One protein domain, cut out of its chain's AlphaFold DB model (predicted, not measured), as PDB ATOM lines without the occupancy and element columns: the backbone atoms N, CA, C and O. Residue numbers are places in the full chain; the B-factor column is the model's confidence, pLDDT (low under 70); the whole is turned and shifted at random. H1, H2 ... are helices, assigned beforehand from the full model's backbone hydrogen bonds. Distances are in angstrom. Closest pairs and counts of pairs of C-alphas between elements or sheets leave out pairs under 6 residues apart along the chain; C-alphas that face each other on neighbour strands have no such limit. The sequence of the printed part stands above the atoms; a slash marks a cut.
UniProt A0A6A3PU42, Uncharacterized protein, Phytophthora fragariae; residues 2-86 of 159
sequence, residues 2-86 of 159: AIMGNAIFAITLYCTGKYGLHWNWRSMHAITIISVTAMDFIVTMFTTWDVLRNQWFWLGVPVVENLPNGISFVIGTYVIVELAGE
ATOM      1  N   ALA A   2      34.377 -18.742  41.551       64.75
ATOM      2  CA  ALA A   2      35.130 -19.970  41.861       64.75
ATOM      3  C   ALA A   2      36.077 -20.457  40.740       64.75
ATOM      4  O   ALA A   2      37.203 -20.838  41.022       64.75
ATOM      5  N   ILE A   3      35.670 -20.391  39.464       78.94
ATOM      6  CA  ILE A   3      36.518 -20.814  38.328       78.94
ATOM      7  C   ILE A   3      37.770 -19.931  38.200       78.94
ATOM      8  O   ILE A   3      38.866 -20.438  37.992       78.94
ATOM      9  N   MET A   4      37.615 -18.616  38.367       76.25
ATOM     10  CA  MET A   4      38.721 -17.660  38.291       76.25
ATOM     11  C   MET A   4      39.654 -17.788  39.501       76.25
ATOM     12  O   MET A   4      40.867 -17.816  39.327       76.25
ATOM     13  N   GLY A   5      39.098 -17.962  40.707       70.50
ATOM     14  CA  GLY A   5      39.879 -18.230  41.921       70.50
ATOM     15  C   GLY A   5      40.673 -19.535  41.829       70.50
ATOM     16  O   GLY A   5      41.866 -19.546  42.114       70.50
ATOM     17  N   ASN A   6      40.060 -20.611  41.325       80.06
ATOM     18  CA  ASN A   6      40.740 -21.891  41.110       80.06
ATOM     19  C   ASN A   6      41.813 -21.812  40.012       80.06
ATOM     20  O   ASN A   6      42.850 -22.460  40.129       80.06
ATOM     21  N   ALA A   7      41.603 -21.013  38.962       82.44
ATOM     22  CA  ALA A   7      42.622 -20.777  37.941       82.44
ATOM     23  C   ALA A   7      43.831 -20.021  38.516       82.44
ATOM     24  O   ALA A   7      44.970 -20.410  38.272       82.44
ATOM     25  N   ILE A   8      43.593 -18.989  39.333       79.81
ATOM     26  CA  ILE A   8      44.650 -18.247  40.037       79.81
ATOM     27  C   ILE A   8      45.388 -19.165  41.012       79.81
ATOM     28  O   ILE A   8      46.617 -19.167  41.037       79.81
ATOM     29  N   PHE A   9      44.660 -20.001  41.753       77.00
ATOM     30  CA  PHE A   9      45.239 -21.023  42.618       77.00
ATOM     31  C   PHE A   9      46.138 -21.977  41.819       77.00
ATOM     32  O   PHE A   9      47.304 -22.150  42.160       77.00
ATOM     33  N   ALA A  10      45.661 -22.516  40.693       81.94
ATOM     34  CA  ALA A  10      46.445 -23.405  39.835       81.94
ATOM     35  C   ALA A  10      47.708 -22.732  39.260       81.94
ATOM     36  O   ALA A  10      48.782 -23.336  39.258       81.94
ATOM     37  N   ILE A  11      47.613 -21.474  38.818       83.31
ATOM     38  CA  ILE A  11      48.766 -20.685  38.344       83.31
ATOM     39  C   ILE A  11      49.776 -20.478  39.474       83.31
ATOM     40  O   ILE A  11      50.982 -20.595  39.273       83.31
ATOM     41  N   THR A  12      49.281 -20.211  40.678       78.62
ATOM     42  CA  THR A  12      50.101 -20.017  41.874       78.62
ATOM     43  C   THR A  12      50.860 -21.286  42.243       78.62
ATOM     44  O   THR A  12      52.063 -21.215  42.506       78.62
ATOM     45  N   LEU A  13      50.202 -22.451  42.184       78.81
ATOM     46  CA  LEU A  13      50.854 -23.753  42.355       78.81
ATOM     47  C   LEU A  13      51.958 -23.957  41.310       78.81
ATOM     48  O   LEU A  13      53.074 -24.341  41.656       78.81
ATOM     49  N   TYR A  14      51.668 -23.658  40.040       82.31
ATOM     50  CA  TYR A  14      52.623 -23.812  38.940       82.31
ATOM     51  C   TYR A  14      53.859 -22.913  39.100       82.31
ATOM     52  O   TYR A  14      54.994 -23.383  38.996       82.31
ATOM     53  N   CYS A  15      53.659 -21.625  39.392       76.88
ATOM     54  CA  CYS A  15      54.750 -20.676  39.612       76.88
ATOM     55  C   CYS A  15      55.581 -21.058  40.842       76.88
ATOM     56  O   CYS A  15      56.811 -21.059  40.783       76.88
ATOM     57  N   THR A  16      54.922 -21.444  41.934       74.62
ATOM     58  CA  THR A  16      55.601 -21.841  43.170       74.62
ATOM     59  C   THR A  16      56.414 -23.120  42.986       74.62
ATOM     60  O   THR A  16      57.564 -23.168  43.406       74.62
ATOM     61  N   GLY A  17      55.881 -24.127  42.288       70.31
ATOM     62  CA  GLY A  17      56.612 -25.368  42.012       70.31
ATOM     63  C   GLY A  17      57.841 -25.172  41.117       70.31
ATOM     64  O   GLY A  17      58.816 -25.908  41.245       70.31
ATOM     65  N   LYS A  18      57.827 -24.164  40.232       76.25
ATOM     66  CA  LYS A  18      58.945 -23.874  39.322       76.25
ATOM     67  C   LYS A  18      60.047 -23.026  39.964       76.25
ATOM     68  O   LYS A  18      61.220 -23.256  39.686       76.25
ATOM     69  N   TYR A  19      59.679 -22.039  40.781       69.75
ATOM     70  CA  TYR A  19      60.624 -21.058  41.335       69.75
ATOM     71  C   TYR A  19      60.924 -21.254  42.830       69.75
ATOM     72  O   TYR A  19      61.944 -20.768  43.309       69.75
ATOM     73  N   GLY A  20      60.077 -21.978  43.567       62.06
ATOM     74  CA  GLY A  20      60.187 -22.150  45.020       62.06
ATOM     75  C   GLY A  20      61.224 -23.180  45.473       62.06
ATOM     76  O   GLY A  20      61.647 -23.134  46.620       62.06
ATOM     77  N   LEU A  21      61.692 -24.066  44.584       64.19
ATOM     78  CA  LEU A  21      62.557 -25.196  44.962       64.19
ATOM     79  C   LEU A  21      63.944 -24.775  45.489       64.19
ATOM     80  O   LEU A  21      64.576 -25.518  46.232       64.19
ATOM     81  N   HIS A  22      64.432 -23.593  45.104       70.19
ATOM     82  CA  HIS A  22      65.757 -23.094  45.499       70.19
ATOM     83  C   HIS A  22      65.709 -22.018  46.591       70.19
ATOM     84  O   HIS A  22      66.757 -21.508  46.995       70.19
ATOM     85  N   TRP A  23      64.518 -21.640  47.060       70.56
ATOM     86  CA  TRP A  23      64.339 -20.576  48.042       70.56
ATOM     87  C   TRP A  23      63.951 -21.115  49.410       70.56
ATOM     88  O   TRP A  23      63.299 -22.142  49.546       70.56
ATOM     89  N   ASN A  24      64.352 -20.380  50.449       82.62
ATOM     90  CA  ASN A  24      63.954 -20.696  51.810       82.62
ATOM     91  C   ASN A  24      62.440 -20.472  51.947       82.62
ATOM     92  O   ASN A  24      61.953 -19.354  51.736       82.62
ATOM     93  N   TRP A  25      61.705 -21.519  52.326       77.62
ATOM     94  CA  TRP A  25      60.250 -21.476  52.479       77.62
ATOM     95  C   TRP A  25      59.801 -20.369  53.441       77.62
ATOM     96  O   TRP A  25      58.761 -19.743  53.227       77.62
ATOM     97  N   ARG A  26      60.621 -20.062  54.460       80.50
ATOM     98  CA  ARG A  26      60.355 -18.996  55.439       80.50
ATOM     99  C   ARG A  26      60.276 -17.627  54.776       80.50
ATOM    100  O   ARG A  26      59.344 -16.868  55.023       80.50
ATOM    101  N   SER A  27      61.249 -17.323  53.921       81.56
ATOM    102  CA  SER A  27      61.309 -16.051  53.197       81.56
ATOM    103  C   SER A  27      60.190 -15.959  52.166       81.56
ATOM    104  O   SER A  27      59.565 -14.910  52.045       81.56
ATOM    105  N   MET A  28      59.880 -17.061  51.481       79.06
ATOM    106  CA  MET A  28      58.780 -17.106  50.517       79.06
ATOM    107  C   MET A  28      57.420 -16.832  51.181       79.06
ATOM    108  O   MET A  28      56.620 -16.057  50.650       79.06
ATOM    109  N   HIS A  29      57.182 -17.406  52.367       83.25
ATOM    110  CA  HIS A  29      55.965 -17.154  53.141       83.25
ATOM    111  C   HIS A  29      55.862 -15.692  53.575       83.25
ATOM    112  O   HIS A  29      54.851 -15.035  53.325       83.25
ATOM    113  N   ALA A  30      56.936 -15.169  54.175       85.31
ATOM    114  CA  ALA A  30      56.971 -13.809  54.696       85.31
ATOM    115  C   ALA A  30      56.745 -12.764  53.594       85.31
ATOM    116  O   ALA A  30      55.911 -11.877  53.755       85.31
ATOM    117  N   ILE A  31      57.435 -12.893  52.456       85.25
ATOM    118  CA  ILE A  31      57.305 -11.956  51.329       85.25
ATOM    119  C   ILE A  31      55.876 -11.966  50.781       85.25
ATOM    120  O   ILE A  31      55.313 -10.905  50.518       85.25
ATOM    121  N   THR A  32      55.272 -13.150  50.656       82.81
ATOM    122  CA  THR A  32      53.903 -13.286  50.151       82.81
ATOM    123  C   THR A  32      52.906 -12.587  51.065       82.81
ATOM    124  O   THR A  32      52.145 -11.746  50.588       82.81
ATOM    125  N   ILE A  33      52.940 -12.877  52.371       84.44
ATOM    126  CA  ILE A  33      52.030 -12.258  53.341       84.44
ATOM    127  C   ILE A  33      52.197 -10.740  53.323       84.44
ATOM    128  O   ILE A  33      51.217 -10.027  53.149       84.44
ATOM    129  N   ILE A  34      53.435 -10.246  53.411       89.38
ATOM    130  CA  ILE A  34      53.709  -8.805  53.410       89.38
ATOM    131  C   ILE A  34      53.174  -8.148  52.132       89.38
ATOM    132  O   ILE A  34      52.538  -7.101  52.210       89.38
ATOM    133  N   SER A  35      53.394  -8.759  50.964       86.44
ATOM    134  CA  SER A  35      52.946  -8.196  49.685       86.44
ATOM    135  C   SER A  35      51.421  -8.102  49.574       86.44
ATOM    136  O   SER A  35      50.904  -7.075  49.137       86.44
ATOM    137  N   VAL A  36      50.701  -9.138  50.014       83.00
ATOM    138  CA  VAL A  36      49.235  -9.178  49.959       83.00
ATOM    139  C   VAL A  36      48.649  -8.237  51.003       83.00
ATOM    140  O   VAL A  36      47.780  -7.445  50.659       83.00
ATOM    141  N   THR A  37      49.155  -8.244  52.238       86.56
ATOM    142  CA  THR A  37      48.702  -7.322  53.289       86.56
ATOM    143  C   THR A  37      48.946  -5.864  52.905       86.56
ATOM    144  O   THR A  37      48.085  -5.021  53.127       86.56
ATOM    145  N   ALA A  38      50.088  -5.548  52.288       87.50
ATOM    146  CA  ALA A  38      50.351  -4.196  51.800       87.50
ATOM    147  C   ALA A  38      49.355  -3.789  50.706       87.50
ATOM    148  O   ALA A  38      48.845  -2.671  50.722       87.50
ATOM    149  N   MET A  39      49.053  -4.693  49.772       84.00
ATOM    150  CA  MET A  39      48.076  -4.431  48.720       84.00
ATOM    151  C   MET A  39      46.658  -4.256  49.288       84.00
ATOM    152  O   MET A  39      45.964  -3.327  48.882       84.00
ATOM    153  N   ASP A  40      46.251  -5.091  50.244       82.56
ATOM    154  CA  ASP A  40      44.956  -5.005  50.929       82.56
ATOM    155  C   ASP A  40      44.798  -3.685  51.699       82.56
ATOM    156  O   ASP A  40      43.793  -2.986  51.559       82.56
ATOM    157  N   PHE A  41      45.847  -3.267  52.412       82.25
ATOM    158  CA  PHE A  41      45.884  -1.971  53.087       82.25
ATOM    159  C   PHE A  41      45.710  -0.810  52.100       82.25
ATOM    160  O   PHE A  41      44.920   0.104  52.339       82.25
ATOM    161  N   ILE A  42      46.420  -0.856  50.968       83.81
ATOM    162  CA  ILE A  42      46.331   0.164  49.920       83.81
ATOM    163  C   ILE A  42      44.909   0.220  49.342       83.81
ATOM    164  O   ILE A  42      44.331   1.301  49.238       83.81
ATOM    165  N   VAL A  43      44.330  -0.931  48.993       78.62
ATOM    166  CA  VAL A  43      42.975  -1.033  48.427       78.62
ATOM    167  C   VAL A  43      41.922  -0.524  49.411       78.62
ATOM    168  O   VAL A  43      41.057   0.266  49.022       78.62
ATOM    169  N   THR A  44      42.024  -0.916  50.679       75.81
ATOM    170  CA  THR A  44      41.111  -0.479  51.741       75.81
ATOM    171  C   THR A  44      41.206   1.030  51.946       75.81
ATOM    172  O   THR A  44      40.187   1.715  51.907       75.81
ATOM    173  N   MET A  45      42.420   1.581  52.035       78.25
ATOM    174  CA  MET A  45      42.620   3.021  52.207       78.25
ATOM    175  C   MET A  45      42.081   3.829  51.014       78.25
ATOM    176  O   MET A  45      41.375   4.813  51.209       78.25
ATOM    177  N   PHE A  46      42.328   3.403  49.771       75.06
ATOM    178  CA  PHE A  46      41.760   4.078  48.593       75.06
ATOM    179  C   PHE A  46      40.229   3.978  48.514       75.06
ATOM    180  O   PHE A  46      39.584   4.877  47.970       75.06
ATOM    181  N   THR A  47      39.650   2.911  49.066       68.19
ATOM    182  CA  THR A  47      38.196   2.715  49.133       68.19
ATOM    183  C   THR A  47      37.557   3.609  50.196       68.19
ATOM    184  O   THR A  47      36.500   4.183  49.943       68.19
ATOM    185  N   THR A  48      38.193   3.774  51.360       69.19
ATOM    186  CA  THR A  48      37.689   4.627  52.451       69.19
ATOM    187  C   THR A  48      37.648   6.110  52.071       69.19
ATOM    188  O   THR A  48      36.743   6.818  52.496       69.19
ATOM    189  N   TRP A  49      38.582   6.586  51.243       70.06
ATOM    190  CA  TRP A  49      38.671   7.997  50.830       70.06
ATOM    191  C   TRP A  49      37.846   8.333  49.566       70.06
ATOM    192  O   TRP A  49      38.089   9.355  48.928       70.06
ATOM    193  N   ASP A  50      36.891   7.472  49.190       61.84
ATOM    194  CA  ASP A  50      35.922   7.652  48.088       61.84
ATOM    195  C   ASP A  50      36.526   7.886  46.680       61.84
ATOM    196  O   ASP A  50      35.864   8.380  45.772       61.84
ATOM    197  N   VAL A  51      37.791   7.501  46.448       61.75
ATOM    198  CA  VAL A  51      38.471   7.740  45.154       61.75
ATOM    199  C   VAL A  51      38.026   6.740  44.072       61.75
ATOM    200  O   VAL A  51      37.915   7.106  42.902       61.75
ATOM    201  N   LEU A  52      37.764   5.473  44.431       59.34
ATOM    202  CA  LEU A  52      37.369   4.401  43.496       59.34
ATOM    203  C   LEU A  52      36.312   3.459  44.101       59.34
ATOM    204  O   LEU A  52      36.596   2.316  44.459       59.34
ATOM    205  N   ARG A  53      35.054   3.903  44.167       57.00
ATOM    206  CA  ARG A  53      33.927   3.100  44.679       57.00
ATOM    207  C   ARG A  53      33.264   2.269  43.570       57.00
ATOM    208  O   ARG A  53      32.124   2.505  43.184       57.00
ATOM    209  N   ASN A  54      34.000   1.312  43.002       64.12
ATOM    210  CA  ASN A  54      33.509   0.463  41.906       64.12
ATOM    211  C   ASN A  54      33.270  -0.982  42.379       64.12
ATOM    212  O   ASN A  54      34.134  -1.573  43.023       64.12
ATOM    213  N   GLN A  55      32.129  -1.588  42.021       59.59
ATOM    214  CA  GLN A  55      31.729  -2.939  42.470       59.59
ATOM    215  C   GLN A  55      32.777  -4.013  42.121       59.59
ATOM    216  O   GLN A  55      33.026  -4.940  42.889       59.59
ATOM    217  N   TRP A  56      33.452  -3.841  40.983       64.69
ATOM    218  CA  TRP A  56      34.546  -4.697  40.527       64.69
ATOM    219  C   TRP A  56      35.821  -4.574  41.367       64.69
ATOM    220  O   TRP A  56      36.578  -5.534  41.457       64.69
ATOM    221  N   PHE A  57      36.048  -3.420  41.995       66.31
ATOM    222  CA  PHE A  57      37.201  -3.183  42.861       66.31
ATOM    223  C   PHE A  57      37.028  -3.921  44.197       66.31
ATOM    224  O   PHE A  57      37.928  -4.632  44.631       66.31
ATOM    225  N   TRP A  58      35.814  -3.886  44.757       61.81
ATOM    226  CA  TRP A  58      35.429  -4.685  45.929       61.81
ATOM    227  C   TRP A  58      35.433  -6.195  45.657       61.81
ATOM    228  O   TRP A  58      35.862  -6.978  46.497       61.81
ATOM    229  N   LEU A  59      35.005  -6.621  44.464       71.31
ATOM    230  CA  LEU A  59      35.074  -8.027  44.040       71.31
ATOM    231  C   LEU A  59      36.505  -8.499  43.738       71.31
ATOM    232  O   LEU A  59      36.737  -9.705  43.667       71.31
ATOM    233  N   GLY A  60      37.457  -7.580  43.558       69.31
ATOM    234  CA  GLY A  60      38.868  -7.891  43.333       69.31
ATOM    235  C   GLY A  60      39.583  -8.379  44.593       69.31
ATOM    236  O   GLY A  60      40.391  -9.300  44.501       69.31
ATOM    237  N   VAL A  61      39.235  -7.838  45.765       75.31
ATOM    238  CA  VAL A  61      39.815  -8.224  47.068       75.31
ATOM    239  C   VAL A  61      39.752  -9.742  47.305       75.31
ATOM    240  O   VAL A  61      40.814 -10.366  47.377       75.31
ATOM    241  N   PRO A  62      38.575 -10.404  47.272       74.12
ATOM    242  CA  PRO A  62      38.497 -11.849  47.488       74.12
ATOM    243  C   PRO A  62      39.183 -12.658  46.377       74.12
ATOM    244  O   PRO A  62      39.595 -13.797  46.584       74.12
ATOM    245  N   VAL A  63      39.329 -12.101  45.171       76.06
ATOM    246  CA  VAL A  63      40.072 -12.759  44.084       76.06
ATOM    247  C   VAL A  63      41.564 -12.778  44.400       76.06
ATOM    248  O   VAL A  63      42.204 -13.811  44.193       76.06
ATOM    249  N   VAL A  64      42.108 -11.686  44.937       77.50
ATOM    250  CA  VAL A  64      43.523 -11.632  45.315       77.50
ATOM    251  C   VAL A  64      43.801 -12.435  46.582       77.50
ATOM    252  O   VAL A  64      44.845 -13.074  46.640       77.50
ATOM    253  N   GLU A  65      42.863 -12.532  47.524       77.31
ATOM    254  CA  GLU A  65      42.974 -13.408  48.706       77.31
ATOM    255  C   GLU A  65      43.111 -14.905  48.364       77.31
ATOM    256  O   GLU A  65      43.678 -15.681  49.137       77.31
ATOM    257  N   ASN A  66      42.668 -15.343  47.183       79.44
ATOM    258  CA  ASN A  66      42.890 -16.725  46.742       79.44
ATOM    259  C   ASN A  66      44.373 -17.029  46.453       79.44
ATOM    260  O   ASN A  66      44.798 -18.182  46.557       79.44
ATOM    261  N   LEU A  67      45.176 -16.011  46.133       79.62
ATOM    262  CA  LEU A  67      46.611 -16.134  45.874       79.62
ATOM    263  C   LEU A  67      47.419 -16.530  47.136       79.62
ATOM    264  O   LEU A  67      48.081 -17.570  47.099       79.62
ATOM    265  N   PRO A  68      47.368 -15.795  48.271       79.25
ATOM    266  CA  PRO A  68      48.065 -16.182  49.495       79.25
ATOM    267  C   PRO A  68      47.535 -17.493  50.078       79.25
ATOM    268  O   PRO A  68      48.322 -18.238  50.658       79.25
ATOM    269  N   ASN A  69      46.251 -17.821  49.886       82.19
ATOM    270  CA  ASN A  69      45.705 -19.125  50.271       82.19
ATOM    271  C   ASN A  69      46.385 -20.265  49.494       82.19
ATOM    272  O   ASN A  69      46.798 -21.260  50.092       82.19
ATOM    273  N   GLY A  70      46.588 -20.095  48.183       80.50
ATOM    274  CA  GLY A  70      47.343 -21.044  47.360       80.50
ATOM    275  C   GLY A  70      48.799 -21.193  47.769       80.50
ATOM    276  O   GLY A  70      49.301 -22.311  47.884       80.50
ATOM    277  N   ILE A  71      49.471 -20.082  48.054       81.44
ATOM    278  CA  ILE A  71      50.875 -20.097  48.475       81.44
ATOM    279  C   ILE A  71      51.019 -20.738  49.861       81.44
ATOM    280  O   ILE A  71      51.899 -21.571  50.064       81.44
ATOM    281  N   SER A  72      50.131 -20.410  50.802       83.19
ATOM    282  CA  SER A  72      50.140 -20.976  52.157       83.19
ATOM    283  C   SER A  72      49.891 -22.482  52.148       83.19
ATOM    284  O   SER A  72      50.529 -23.207  52.908       83.19
ATOM    285  N   PHE A  73      49.035 -22.967  51.245       82.31
ATOM    286  CA  PHE A  73      48.821 -24.398  51.046       82.31
ATOM    287  C   PHE A  73      50.101 -25.120  50.590       82.31
ATOM    288  O   PHE A  73      50.467 -26.141  51.168       82.31
ATOM    289  N   VAL A  74      50.826 -24.570  49.607       82.81
ATOM    290  CA  VAL A  74      52.082 -25.168  49.108       82.81
ATOM    291  C   VAL A  74      53.200 -25.107  50.140       82.81
ATOM    292  O   VAL A  74      53.948 -26.063  50.317       82.81
ATOM    293  N   ILE A  75      53.328 -23.990  50.849       82.19
ATOM    294  CA  ILE A  75      54.331 -23.871  51.908       82.19
ATOM    295  C   ILE A  75      54.019 -24.858  53.035       82.19
ATOM    296  O   ILE A  75      54.935 -25.484  53.560       82.19
ATOM    297  N   GLY A  76      52.738 -25.049  53.368       82.06
ATOM    298  CA  GLY A  76      52.301 -26.027  54.360       82.06
ATOM    299  C   GLY A  76      52.767 -27.445  54.031       82.06
ATOM    300  O   GLY A  76      53.256 -28.137  54.921       82.06
ATOM    301  N   THR A  77      52.703 -27.862  52.763       79.88
ATOM    302  CA  THR A  77      53.222 -29.180  52.372       79.88
ATOM    303  C   THR A  77      54.742 -29.245  52.504       79.88
ATOM    304  O   THR A  77      55.226 -30.198  53.108       79.88
ATOM    305  N   TYR A  78      55.494 -28.228  52.063       82.19
ATOM    306  CA  TYR A  78      56.959 -28.192  52.211       82.19
ATOM    307  C   TYR A  78      57.430 -28.235  53.667       82.19
ATOM    308  O   TYR A  78      58.319 -29.016  54.001       82.19
ATOM    309  N   VAL A  79      56.801 -27.451  54.545       81.44
ATOM    310  CA  VAL A  79      57.126 -27.417  55.979       81.44
ATOM    311  C   VAL A  79      56.948 -28.793  56.614       81.44
ATOM    312  O   VAL A  79      57.758 -29.198  57.444       81.44
ATOM    313  N   ILE A  80      55.911 -29.530  56.215       82.19
ATOM    314  CA  ILE A  80      55.649 -30.868  56.744       82.19
ATOM    315  C   ILE A  80      56.716 -31.855  56.274       82.19
ATOM    316  O   ILE A  80      57.182 -32.632  57.099       82.19
ATOM    317  N   VAL A  81      57.153 -31.805  55.009       80.00
ATOM    318  CA  VAL A  81      58.206 -32.716  54.513       80.00
ATOM    319  C   VAL A  81      59.567 -32.420  55.153       80.00
ATOM    320  O   VAL A  81      60.346 -33.336  55.385       80.00
ATOM    321  N   GLU A  82      59.863 -31.159  55.471       82.25
ATOM    322  CA  GLU A  82      61.110 -30.797  56.159       82.25
ATOM    323  C   GLU A  82      61.100 -31.133  57.659       82.25
ATOM    324  O   GLU A  82      62.149 -31.433  58.230       82.25
ATOM    325  N   LEU A  83      59.939 -31.045  58.319       80.00
ATOM    326  CA  LEU A  83      59.807 -31.291  59.761       80.00
ATOM    327  C   LEU A  83      59.508 -32.751  60.106       80.00
ATOM    328  O   LEU A  83      59.808 -33.190  61.219       80.00
ATOM    329  N   ALA A  84      58.875 -33.494  59.202       83.00
ATOM    330  CA  ALA A  84      58.564 -34.891  59.433       83.00
ATOM    331  C   ALA A  84      59.816 -35.754  59.256       83.00
ATOM    332  O   ALA A  84      60.378 -35.862  58.172       83.00
ATOM    333  N   GLY A  85      60.229 -36.407  60.341       78.31
ATOM    334  CA  GLY A  85      61.130 -37.552  60.256       78.31
ATOM    335  C   GLY A  85      60.401 -38.792  59.732       78.31
ATOM    336  O   GLY A  85      59.172 -38.891  59.826       78.31
ATOM    337  N   GLU A  86      61.172 -39.759  59.230       80.69
ATOM    338  CA  GLU A  86      60.645 -41.036  58.743       80.69
ATOM    339  C   GLU A  86      59.729 -41.695  59.790       80.69
ATOM    340  O   GLU A  86      60.094 -41.867  60.955       80.69
TER     341      GLU A  86
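This is residues 2 to 86 of the 159 residues of an uncharacterized protein of Phytophthora fragariae (UniProt A0A6A3PU42). H2 and H3 make a long helical hairpin, and H1 crosses H3 at a slant, packing on its residues 63 to 74; residues 80 to 86 stick out. The printed part has 85 residues, three named helices in the order H1, H2, H3, and is all helix. It is loose, radius of gyration of the C-alphas 15.4 A, spanning 55 by 26 by 19 A.

Start at H3, residues 55 to 83; it touches H2, residues 25 to 48, at a shallow tilt of 15 degrees, opposite ways, closest at C-alphas 25 and 75, 6.4 A. With residues 63 to 74 alone it touches H1, residues 2 to 22, at a steep 40 degrees, the same way, closest at C-alphas 9 and 70, 5.2 A. Every O i to N i+4 pair is within hydrogen-bond range in H2, 15 of 17 in H1, 20 of 25 in H3.

Find C-alpha 55 at (31.729, -2.939, 42.470); H3 runs 43.5 A to C-alpha 83 at (59.807, -31.291, 59.761). H2 measures 34.5 A; H1, 31.0 A, has a kink of 33 degrees near residue 16.

The printed part has no cut. Residues 50 to 58 are under pLDDT 70.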